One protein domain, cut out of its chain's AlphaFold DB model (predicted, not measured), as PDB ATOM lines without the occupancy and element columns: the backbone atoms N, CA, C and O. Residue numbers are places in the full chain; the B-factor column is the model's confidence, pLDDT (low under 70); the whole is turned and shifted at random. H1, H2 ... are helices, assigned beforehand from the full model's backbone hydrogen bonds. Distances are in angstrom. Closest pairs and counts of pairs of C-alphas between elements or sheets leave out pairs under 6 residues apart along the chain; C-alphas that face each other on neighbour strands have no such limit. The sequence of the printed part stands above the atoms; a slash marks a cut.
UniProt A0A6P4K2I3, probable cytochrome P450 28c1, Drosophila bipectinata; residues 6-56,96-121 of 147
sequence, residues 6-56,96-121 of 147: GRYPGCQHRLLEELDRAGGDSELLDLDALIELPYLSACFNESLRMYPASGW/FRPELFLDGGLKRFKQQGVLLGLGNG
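This is residues 6 to 56 and 96 to 121 of the 147 residues of the protein "probable cytochrome P450 28c1" of Drosophila bipectinata (UniProt A0A6P4K2I3). H3 lies in the middle of an elongated group of helices, with H1 and H2 toward one end, H4 packed on H3, and H5 beyond H4. The printed part has 77 residues, with five named helices, H1 to H5, and no named strand: all helix. It is only just loose, close to compact, with radius of gyration of the C-alphas 13.8 A and spans of 43 by 26 by 22 A.

H1, residues 9 to 23, begins at C-alpha 9 (109.940, 99.688, 88.735) and is 20.5 A long. H2 is residues 31 to 35; H3, residues 38 to 50, is 18.6 A. H4 is residues 98 to 101; H5, residues 105 to 111, ends at C-alpha 111 (88.899, 119.891, 98.681).

H3 touches H4, closest C-alphas Cys 43 and Pro 98, 4.8 A. H3, with residues 39 to 40 alone, only just touches H1, with 3 pairs of C-alphas within 8 A, the closest Leu 15 and Tyr 39, 6.5 A; they run opposite ways at 35.1 degrees, only just steep. H2 and H1 are close but not clearly touching, closest C-alphas Ala 33 and Ala 22, 7.7 A; so are H5 and H3, Leu 106 and Asn 45, 7.9 A. Every O i to N i+4 pair is within hydrogen-bond range in H1, H2, H3 and H5; H4 is too short for one.

The farthest C-alphas, Asp 25 and Trp 56, are 44.3 A apart. Residues 57 to 95 are not printed; C-alphas 56 and 96 are 19.1 A apart. Of the links printed whole, none is long. pLDDT is under 70 at residues 6, 25 to 28, 53 to 56 and 111 to 121.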
ATOM      1  N   GLY A   6     112.797 104.394  91.822       62.56
ATOM      2  CA  GLY A   6     113.698 103.235  91.775       62.56
ATOM      3  C   GLY A   6     113.262 102.044  92.646       62.56
ATOM      4  O   GLY A   6     113.727 100.930  92.427       62.56
ATOM      5  N   ARG A   7     112.369 102.249  93.626       70.88
ATOM      6  CA  ARG A   7     111.778 101.171  94.445       70.88
ATOM      7  C   ARG A   7     110.515 100.580  93.822       70.88
ATOM      8  O   ARG A   7     110.147  99.466  94.180       70.88
ATOM      9  N   TYR A   8     109.890 101.292  92.884       79.44
ATOM     10  CA  TYR A   8     108.674 100.876  92.189       79.44
ATOM     11  C   TYR A   8     108.918 100.841  90.671       79.44
ATOM     12  O   TYR A   8     108.487 101.750  89.954       79.44
ATOM     13  N   PRO A   9     109.572  99.783  90.149       79.12
ATOM     14  CA  PRO A   9     109.940  99.688  88.735       79.12
ATOM     15  C   PRO A   9     108.733  99.758  87.789       79.12
ATOM     16  O   PRO A   9     108.851 100.298  86.694       79.12
ATOM     17  N   GLY A  10     107.552  99.299  88.220       81.50
ATOM     18  CA  GLY A  10     106.316  99.454  87.444       81.50
ATOM     19  C   GLY A  10     105.895 100.918  87.271       81.50
ATOM     20  O   GLY A  10     105.486 101.322  86.185       81.50
ATOM     21  N   CYS A  11     106.069 101.744  88.309       81.81
ATOM     22  CA  CYS A  11     105.801 103.177  88.207       81.81
ATOM     23  C   CYS A  11     106.821 103.872  87.304       81.81
ATOM     24  O   CYS A  11     106.446 104.740  86.523       81.81
ATOM     25  N   GLN A  12     108.092 103.473  87.392       82.12
ATOM     26  CA  GLN A  12     109.148 103.990  86.529       82.12
ATOM     27  C   GLN A  12     108.894 103.649  85.057       82.12
ATOM     28  O   GLN A  12     109.002 104.532  84.214       82.12
ATOM     29  N   HIS A  13     108.519 102.405  84.746       84.88
ATOM     30  CA  HIS A  13     108.241 101.990  83.371       84.88
ATOM     31  C   HIS A  13     107.090 102.791  82.763       84.88
ATOM     32  O   HIS A  13     107.220 103.331  81.673       84.88
ATOM     33  N   ARG A  14     106.005 102.968  83.520       85.31
ATOM     34  CA  ARG A  14     104.853 103.755  83.077       85.31
ATOM     35  C   ARG A  14     105.183 105.237  82.855       85.31
ATOM     36  O   ARG A  14     104.639 105.842  81.939       85.31
ATOM     37  N   LEU A  15     106.071 105.813  83.668       84.75
ATOM     38  CA  LEU A  15     106.551 107.184  83.466       84.75
ATOM     39  C   LEU A  15     107.427 107.296  82.212       84.75
ATOM     40  O   LEU A  15     107.291 108.260  81.468       84.75
ATOM     41  N   LEU A  16     108.299 106.314  81.969       84.06
ATOM     42  CA  LEU A  16     109.110 106.259  80.751       84.06
ATOM     43  C   LEU A  16     108.231 106.128  79.506       84.06
ATOM     44  O   LEU A  16     108.423 106.884  78.568       84.06
ATOM     45  N   GLU A  17     107.203 105.275  79.527       85.81
ATOM     46  CA  GLU A  17     106.238 105.187  78.424       85.81
ATOM     47  C   GLU A  17     105.524 106.521  78.150       85.81
ATOM     48  O   GLU A  17     105.246 106.850  76.997       85.81
ATOM     49  N   GLU A  18     105.183 107.282  79.195       84.81
ATOM     50  CA  GLU A  18     104.574 108.607  79.043       84.81
ATOM     51  C   GLU A  18     105.559 109.613  78.434       84.81
ATOM     52  O   GLU A  18     105.185 110.363  77.532       84.81
ATOM     53  N   LEU A  19     106.818 109.589  78.876       83.81
ATOM     54  CA  LEU A  19     107.888 110.434  78.345       83.81
ATOM     55  C   LEU A  19     108.207 110.101  76.886       83.81
ATOM     56  O   LEU A  19     108.287 111.015  76.072       83.81
ATOM     57  N   ASP A  20     108.318 108.820  76.537       83.69
ATOM     58  CA  ASP A  20     108.582 108.366  75.169       83.69
ATOM     59  C   ASP A  20     107.447 108.791  74.224       83.69
ATOM     60  O   ASP A  20     107.686 109.259  73.109       83.69
ATOM     61  N   ARG A  21     106.189 108.705  74.681       82.62
ATOM     62  CA  ARG A  21     105.027 109.180  73.910       82.62
ATOM     63  C   ARG A  21     105.005 110.694  73.737       82.62
ATOM     64  O   ARG A  21     104.540 111.162  72.702       82.62
ATOM     65  N   ALA A  22     105.451 111.449  74.738       78.44
ATOM     66  CA  ALA A  22     105.486 112.906  74.677       78.44
ATOM     67  C   ALA A  22     106.686 113.436  73.879       78.44
ATOM     68  O   ALA A  22     106.570 114.475  73.232       78.44
ATOM     69  N   GLY A  23     107.826 112.739  73.926       72.06
ATOM     70  CA  GLY A  23     109.074 113.134  73.270       72.06
ATOM     71  C   GLY A  23     109.065 112.931  71.757       72.06
ATOM     72  O   GLY A  23     109.718 113.685  71.037       72.06
ATOM     73  N   GLY A  24     108.284 111.969  71.251       71.44
ATOM     74  CA  GLY A  24     108.250 111.665  69.820       71.44
ATOM     75  C   GLY A  24     109.659 111.389  69.275       71.44
ATOM     76  O   GLY A  24     110.397 110.604  69.858       71.44
ATOM     77  N   ASP A  25     110.037 112.068  68.185       62.56
ATOM     78  CA  ASP A  25     111.380 111.991  67.573       62.56
ATOM     79  C   ASP A  25     112.378 113.036  68.123       62.56
ATOM     80  O   ASP A  25     113.512 113.131  67.648       62.56
ATOM     81  N   SER A  26     111.973 113.870  69.087       60.56
ATOM     82  CA  SER A  26     112.837 114.906  69.663       60.56
ATOM     83  C   SER A  26     113.604 114.353  70.864       60.56
ATOM     84  O   SER A  26     113.006 113.931  71.848       60.56
ATOM     85  N   GLU A  27     114.939 114.423  70.828       62.19
ATOM     86  CA  GLU A  27     115.801 114.069  71.973       62.19
ATOM     87  C   GLU A  27     115.575 114.970  73.201       62.19
ATOM     88  O   GLU A  27     115.966 114.616  74.313       62.19
ATOM     89  N   LEU A  28     114.959 116.143  73.011       62.22
ATOM     90  CA  LEU A  28     114.729 117.124  74.064       62.22
ATOM     91  C   LEU A  28     113.242 117.471  74.147       62.22
ATOM     92  O   LEU A  28     112.666 118.056  73.226       62.22
ATOM     93  N   LEU A  29     112.643 117.100  75.279       70.75
ATOM     94  CA  LEU A  29     111.334 117.568  75.718       70.75
ATOM     95  C   LEU A  29     111.461 118.986  76.273       70.75
ATOM     96  O   LEU A  29     112.352 119.265  77.079       70.75
ATOM     97  N   ASP A  30     110.547 119.861  75.866       79.31
ATOM     98  CA  ASP A  30     110.463 121.203  76.433       79.31
ATOM     99  C   ASP A  30     109.974 121.140  77.889       79.31
ATOM    100  O   ASP A  30     109.203 120.249  78.264       79.31
ATOM    101  N   LEU A  31     110.416 122.080  78.727       76.56
ATOM    102  CA  LEU A  31     110.098 122.051  80.162       76.56
ATOM    103  C   LEU A  31     108.587 122.158  80.406       76.56
ATOM    104  O   LEU A  31     108.051 121.477  81.279       76.56
ATOM    105  N   ASP A  32     107.901 122.971  79.606       77.69
ATOM    106  CA  ASP A  32     106.452 123.142  79.695       77.69
ATOM    107  C   ASP A  32     105.717 121.846  79.327       77.69
ATOM    108  O   ASP A  32     104.778 121.444  80.012       77.69
ATOM    109  N   ALA A  33     106.199 121.125  78.309       77.62
ATOM    110  CA  ALA A  33     105.642 119.832  77.926       77.62
ATOM    111  C   ALA A  33     105.834 118.778  79.027       77.62
ATOM    112  O   ALA A  33     104.944 117.963  79.259       77.62
ATOM    113  N   LEU A  34     106.966 118.822  79.736       78.69
ATOM    114  CA  LEU A  34     107.246 117.928  80.858       78.69
ATOM    115  C   LEU A  34     106.286 118.172  82.032       78.69
ATOM    116  O   LEU A  34     105.801 117.218  82.636       78.69
ATOM    117  N   ILE A  35     105.992 119.434  82.354       79.56
ATOM    118  CA  ILE A  35     105.100 119.805  83.467       79.56
ATOM    119  C   ILE A  35     103.647 119.381  83.195       79.56
ATOM    120  O   ILE A  35     102.947 118.973  84.124       79.56
ATOM    121  N   GLU A  36     103.210 119.420  81.937       81.56
ATOM    122  CA  GLU A  36     101.851 119.038  81.529       81.56
ATOM    123  C   GLU A  36     101.603 117.518  81.534       81.56
ATOM    124  O   GLU A  36     100.462 117.075  81.377       81.56
ATOM    125  N   LEU A  37     102.636 116.696  81.760       84.38
ATOM    126  CA  LEU A  37     102.480 115.245  81.814       84.38
ATOM    127  C   LEU A  37     101.667 114.811  83.050       84.38
ATOM    128  O   LEU A  37     102.092 115.031  84.197       84.38
ATOM    129  N   PRO A  38     100.500 114.167  82.856       85.38
ATOM    130  CA  PRO A  38      99.593 113.858  83.951       85.38
ATOM    131  C   PRO A  38     100.174 112.832  84.925       85.38
ATOM    132  O   PRO A  38      99.979 112.972  86.137       85.38
ATOM    133  N   TYR A  39     100.897 111.817  84.445       86.19
ATOM    134  CA  TYR A  39     101.463 110.792  85.316       86.19
ATOM    135  C   TYR A  39     102.721 111.285  86.042       86.19
ATOM    136  O   TYR A  39     102.855 111.025  87.240       86.19
ATOM    137  N   LEU A  40     103.568 112.106  85.410       85.62
ATOM    138  CA  LEU A  40     104.648 112.815  86.115       85.62
ATOM    139  C   LEU A  40     104.106 113.682  87.264       85.62
ATOM    140  O   LEU A  40     104.571 113.577  88.405       85.62
ATOM    141  N   SER A  41     103.088 114.496  86.982       86.06
ATOM    142  CA  SER A  41     102.406 115.316  87.988       86.06
ATOM    143  C   SER A  41     101.825 114.463  89.119       86.06
ATOM    144  O   SER A  41     101.915 114.823  90.298       86.06
ATOM    145  N   ALA A  42     101.254 113.302  88.799       86.38
ATOM    146  CA  ALA A  42     100.731 112.367  89.787       86.38
ATOM    147  C   ALA A  42     101.836 111.768  90.678       86.38
ATOM    148  O   ALA A  42     101.695 111.758  91.902       86.38
ATOM    149  N   CYS A  43     102.970 111.351  90.103       85.62
ATOM    150  CA  CYS A  43     104.133 110.857  90.850       85.62
ATOM    151  C   CYS A  43     104.723 111.917  91.787       85.62
ATOM    152  O   CYS A  43     105.140 111.601  92.906       85.62
ATOM    153  N   PHE A  44     104.752 113.177  91.352       83.31
ATOM    154  CA  PHE A  44     105.214 114.288  92.178       83.31
ATOM    155  C   PHE A  44     104.299 114.510  93.392       83.31
ATOM    156  O   PHE A  44     104.776 114.566  94.526       83.31
ATOM    157  N   ASN A  45     102.980 114.553  93.178       82.88
ATOM    158  CA  ASN A  45     102.008 114.705  94.264       82.88
ATOM    159  C   ASN A  45     102.023 113.517  95.239       82.88
ATOM    160  O   ASN A  45     101.929 113.715  96.448       82.88
ATOM    161  N   GLU A  46     102.205 112.297  94.739       84.12
ATOM    162  CA  GLU A  46     102.338 111.100  95.574       84.12
ATOM    163  C   GLU A  46     103.631 111.115  96.403       84.12
ATOM    164  O   GLU A  46     103.638 110.754  97.580       84.12
ATOM    165  N   SER A  47     104.727 111.623  95.836       82.12
ATOM    166  CA  SER A  47     105.975 111.813  96.582       82.12
ATOM    167  C   SER A  47     105.794 112.808  97.728       82.12
ATOM    168  O   SER A  47     106.275 112.567  98.835       82.12
ATOM    169  N   LEU A  48     105.055 113.895  97.485       79.44
ATOM    170  CA  LEU A  48     104.687 114.880  98.503       79.44
ATOM    171  C   LEU A  48     103.715 114.327  99.551       79.44
ATOM    172  O   LEU A  48     103.725 114.796 100.686       79.44
ATOM    173  N   ARG A  49     102.882 113.345  99.190       80.31
ATOM    174  CA  ARG A  49     102.002 112.634 100.125       80.31
ATOM    175  C   ARG A  49     102.803 111.774 101.101       80.31
ATOM    176  O   ARG A  49     102.525 111.799 102.293       80.31
ATOM    177  N   MET A  50     103.779 111.012 100.604       78.31
ATOM    178  CA  MET A  50     104.615 110.135 101.439       78.31
ATOM    179  C   MET A  50     105.664 110.902 102.247       78.31
ATOM    180  O   MET A  50     106.019 110.495 103.351       78.31
ATOM    181  N   TYR A  51     106.172 111.999 101.689       77.75
ATOM    182  CA  TYR A  51     107.206 112.830 102.296       77.75
ATOM    183  C   TYR A  51     106.759 114.293 102.332       77.75
ATOM    184  O   TYR A  51     107.332 115.129 101.625       77.75
ATOM    185  N   PRO A  52     105.726 114.623 103.127       72.75
ATOM    186  CA  PRO A  52     105.286 116.000 103.246       72.75
ATOM    187  C   PRO A  52     106.368 116.824 103.953       72.75
ATOM    188  O   PRO A  52     107.004 116.371 104.903       72.75
ATOM    189  N   ALA A  53     106.573 118.062 103.497       69.00
ATOM    190  CA  ALA A  53     107.511 118.983 104.145       69.00
ATOM    191  C   ALA A  53     107.058 119.370 105.568       69.00
ATOM    192  O   ALA A  53     107.887 119.664 106.425       69.00
ATOM    193  N   SER A  54     105.743 119.349 105.818       64.88
ATOM    194  CA  SER A  54     105.139 119.521 107.141       64.88
ATOM    195  C   SER A  54     104.672 118.172 107.677       64.88
ATOM    196  O   SER A  54     103.925 117.472 106.998       64.88
ATOM    197  N   GLY A  55     105.067 117.818 108.901       62.38
ATOM    198  CA  GLY A  55     104.699 116.537 109.519       62.38
ATOM    199  C   GLY A  55     103.234 116.428 109.962       62.38
ATOM    200  O   GLY A  55     102.812 115.355 110.376       62.38
ATOM    201  N   TRP A  56     102.474 117.524 109.937       66.38
ATOM    202  CA  TRP A  56     101.060 117.563 110.320       66.38
ATOM    203  C   TRP A  56     100.351 118.749 109.652       66.38
ATOM    204  O   TRP A  56     100.953 119.809 109.449       66.38
ATOM    205  N   PHE A  96     103.386 103.514  97.542       81.50
ATOM    206  CA  PHE A  96     103.505 104.570  96.535       81.50
ATOM    207  C   PHE A  96     102.526 104.304  95.386       81.50
ATOM    208  O   PHE A  96     102.756 103.422  94.557       81.50
ATOM    209  N   ARG A  97     101.429 105.067  95.328       82.19
ATOM    210  CA  ARG A  97     100.337 104.904  94.355       82.19
ATOM    211  C   ARG A  97     100.004 106.217  93.629       82.19
ATOM    212  O   ARG A  97      99.019 106.877  93.965       82.19
ATOM    213  N   PRO A  98     100.757 106.576  92.570       83.00
ATOM    214  CA  PRO A  98     100.503 107.781  91.767       83.00
ATOM    215  C   PRO A  98      99.077 107.856  91.206       83.00
ATOM    216  O   PRO A  98      98.501 108.930  91.072       83.00
ATOM    217  N   GLU A  99      98.472 106.701  90.930       84.94
ATOM    218  CA  GLU A  99      97.120 106.560  90.380       84.94
ATOM    219  C   GLU A  99      96.034 107.262  91.200       84.94
ATOM    220  O   GLU A  99      95.023 107.674  90.640       84.94
ATOM    221  N   LEU A 100      96.253 107.464  92.503       81.06
ATOM    222  CA  LEU A 100      95.325 108.191  93.371       81.06
ATOM    223  C   LEU A 100      95.121 109.646  92.935       81.06
ATOM    224  O   LEU A 100      94.078 110.229  93.227       81.06
ATOM    225  N   PHE A 101      96.108 110.240  92.266       80.88
ATOM    226  CA  PHE A 101      96.081 111.638  91.843       80.88
ATOM    227  C   PHE A 101      95.602 111.838  90.403       80.88
ATOM    228  O   PHE A 101      95.347 112.983  90.015       80.88
ATOM    229  N   LEU A 102      95.418 110.752  89.648       82.56
ATOM    230  CA  LEU A 102      94.820 110.777  88.314       82.56
ATOM    231  C   LEU A 102      93.307 111.053  88.393       82.56
ATOM    232  O   LEU A 102      92.708 111.045  89.472       82.56
ATOM    233  N   ASP A 103      92.695 111.382  87.252       80.56
ATOM    234  CA  ASP A 103      91.241 111.565  87.097       80.56
ATOM    235  C   ASP A 103      90.592 112.529  88.110       80.56
ATOM    236  O   ASP A 103      89.465 112.354  88.572       80.56
ATOM    237  N   GLY A 104      91.316 113.592  88.477       75.75
ATOM    238  CA  GLY A 104      90.821 114.612  89.402       75.75
ATOM    239  C   GLY A 104      90.964 114.257  90.885       75.75
ATOM    240  O   GLY A 104      90.504 115.029  91.735       75.75
ATOM    241  N   GLY A 105      91.663 113.169  91.223       75.75
ATOM    242  CA  GLY A 105      92.009 112.817  92.600       75.75
ATOM    243  C   GLY A 105      92.718 113.951  93.344       75.75
ATOM    244  O   GLY A 105      92.377 114.258  94.486       75.75
ATOM    245  N   LEU A 106      93.591 114.702  92.661       74.81
ATOM    246  CA  LEU A 106      94.222 115.901  93.224       74.81
ATOM    247  C   LEU A 106      93.206 116.949  93.706       74.81
ATOM    248  O   LEU A 106      93.358 117.503  94.795       74.81
ATOM    249  N   LYS A 107      92.150 117.219  92.925       75.00
ATOM    250  CA  LYS A 107      91.098 118.174  93.317       75.00
ATOM    251  C   LYS A 107      90.329 117.660  94.529       75.00
ATOM    252  O   LYS A 107      90.050 118.438  95.436       75.00
ATOM    253  N   ARG A 108      90.048 116.355  94.578       76.56
ATOM    254  CA  ARG A 108      89.387 115.706  95.715       76.56
ATOM    255  C   ARG A 108      90.206 115.843  97.001       76.56
ATOM    256  O   ARG A 108      89.668 116.315  97.998       76.56
ATOM    257  N   PHE A 109      91.494 115.506  96.982       73.62
ATOM    258  CA  PHE A 109      92.350 115.607  98.173       73.62
ATOM    259  C   PHE A 109      92.586 117.054  98.623       73.62
ATOM    260  O   PHE A 109      92.647 117.317  99.827       73.62
ATOM    261  N   LYS A 110      92.646 118.005  97.680       72.31
ATOM    262  CA  LYS A 110      92.670 119.445  97.987       72.31
ATOM    263  C   LYS A 110      91.370 119.914  98.645       72.31
ATOM    264  O   LYS A 110      91.421 120.575  99.674       72.31
ATOM    265  N   GLN A 111      90.207 119.535  98.108       69.31
ATOM    266  CA  GLN A 111      88.899 119.891  98.681       69.31
ATOM    267  C   GLN A 111      88.670 119.282 100.068       69.31
ATOM    268  O   GLN A 111      88.029 119.897 100.916       69.31
ATOM    269  N   GLN A 112      89.207 118.086 100.306       67.44
ATOM    270  CA  GLN A 112      89.178 117.448 101.620       67.44
ATOM    271  C   GLN A 112      90.180 118.074 102.603       67.44
ATOM    272  O   GLN A 112      90.125 117.775 103.789       67.44
ATOM    273  N   GLY A 113      91.088 118.941 102.142       66.06
ATOM    274  CA  GLY A 113      92.097 119.579 102.988       66.06
ATOM    275  C   GLY A 113      93.161 118.617 103.527       66.06
ATOM    276  O   GLY A 113      93.856 118.969 104.475       66.06
ATOM    277  N   VAL A 114      93.282 117.424 102.934       68.06
ATOM    278  CA  VAL A 114      94.197 116.360 103.381       68.06
ATOM    279  C   VAL A 114      95.566 116.497 102.705       68.06
ATOM    280  O   VAL A 114      96.563 116.046 103.246       68.06
ATOM    281  N   LEU A 115      95.655 117.181 101.555       69.44
ATOM    282  CA  LEU A 115      96.930 117.388 100.859       69.44
ATOM    283  C   LEU A 115      97.864 118.334 101.630       69.44
ATOM    284  O   LEU A 115      97.669 119.547 101.624       69.44
ATOM    285  N   LEU A 116      98.890 117.774 102.272       63.47
ATOM    286  CA  LEU A 116      99.810 118.515 103.145       63.47
ATOM    287  C   LEU A 116     100.965 119.197 102.402       63.47
ATOM    288  O   LEU A 116     101.423 120.261 102.810       63.47
ATOM    289  N   GLY A 117     101.438 118.592 101.309       57.56
ATOM    290  CA  GLY A 117     102.750 118.896 100.727       57.56
ATOM    291  C   GLY A 117     102.938 120.293 100.130       57.56
ATOM    292  O   GLY A 117     104.075 120.740 100.025       57.56
ATOM    293  N   LEU A 118     101.864 121.000  99.766       57.47
ATOM    294  CA  LEU A 118     101.948 122.359  99.202       57.47
ATOM    295  C   LEU A 118     101.195 123.415 100.012       57.47
ATOM    296  O   LEU A 118     101.081 124.553  99.569       57.47
ATOM    297  N   GLY A 119     100.707 123.057 101.201       53.12
ATOM    298  CA  GLY A 119      99.833 123.924 101.978       53.12
ATOM    299  C   GLY A 119      98.488 124.123 101.279       53.12
ATOM    300  O   GLY A 119      98.366 124.720 100.213       53.12
ATOM    301  N   ASN A 120      97.418 123.663 101.910       53.97
ATOM    302  CA  ASN A 120      96.093 124.168 101.569       53.97
ATOM    303  C   ASN A 120      96.085 125.595 102.112       53.97
ATOM    304  O   ASN A 120      96.189 125.703 103.332       53.97
ATOM    305  N   GLY A 121      96.055 126.625 101.253       54.72
ATOM    306  CA  GLY A 121      96.223 128.049 101.600       54.72
ATOM    307  C   GLY A 121      95.343 128.557 102.757       54.72
ATOM    308  O   GLY A 121      94.756 127.781 103.512       54.72
TER     309      GLY A 121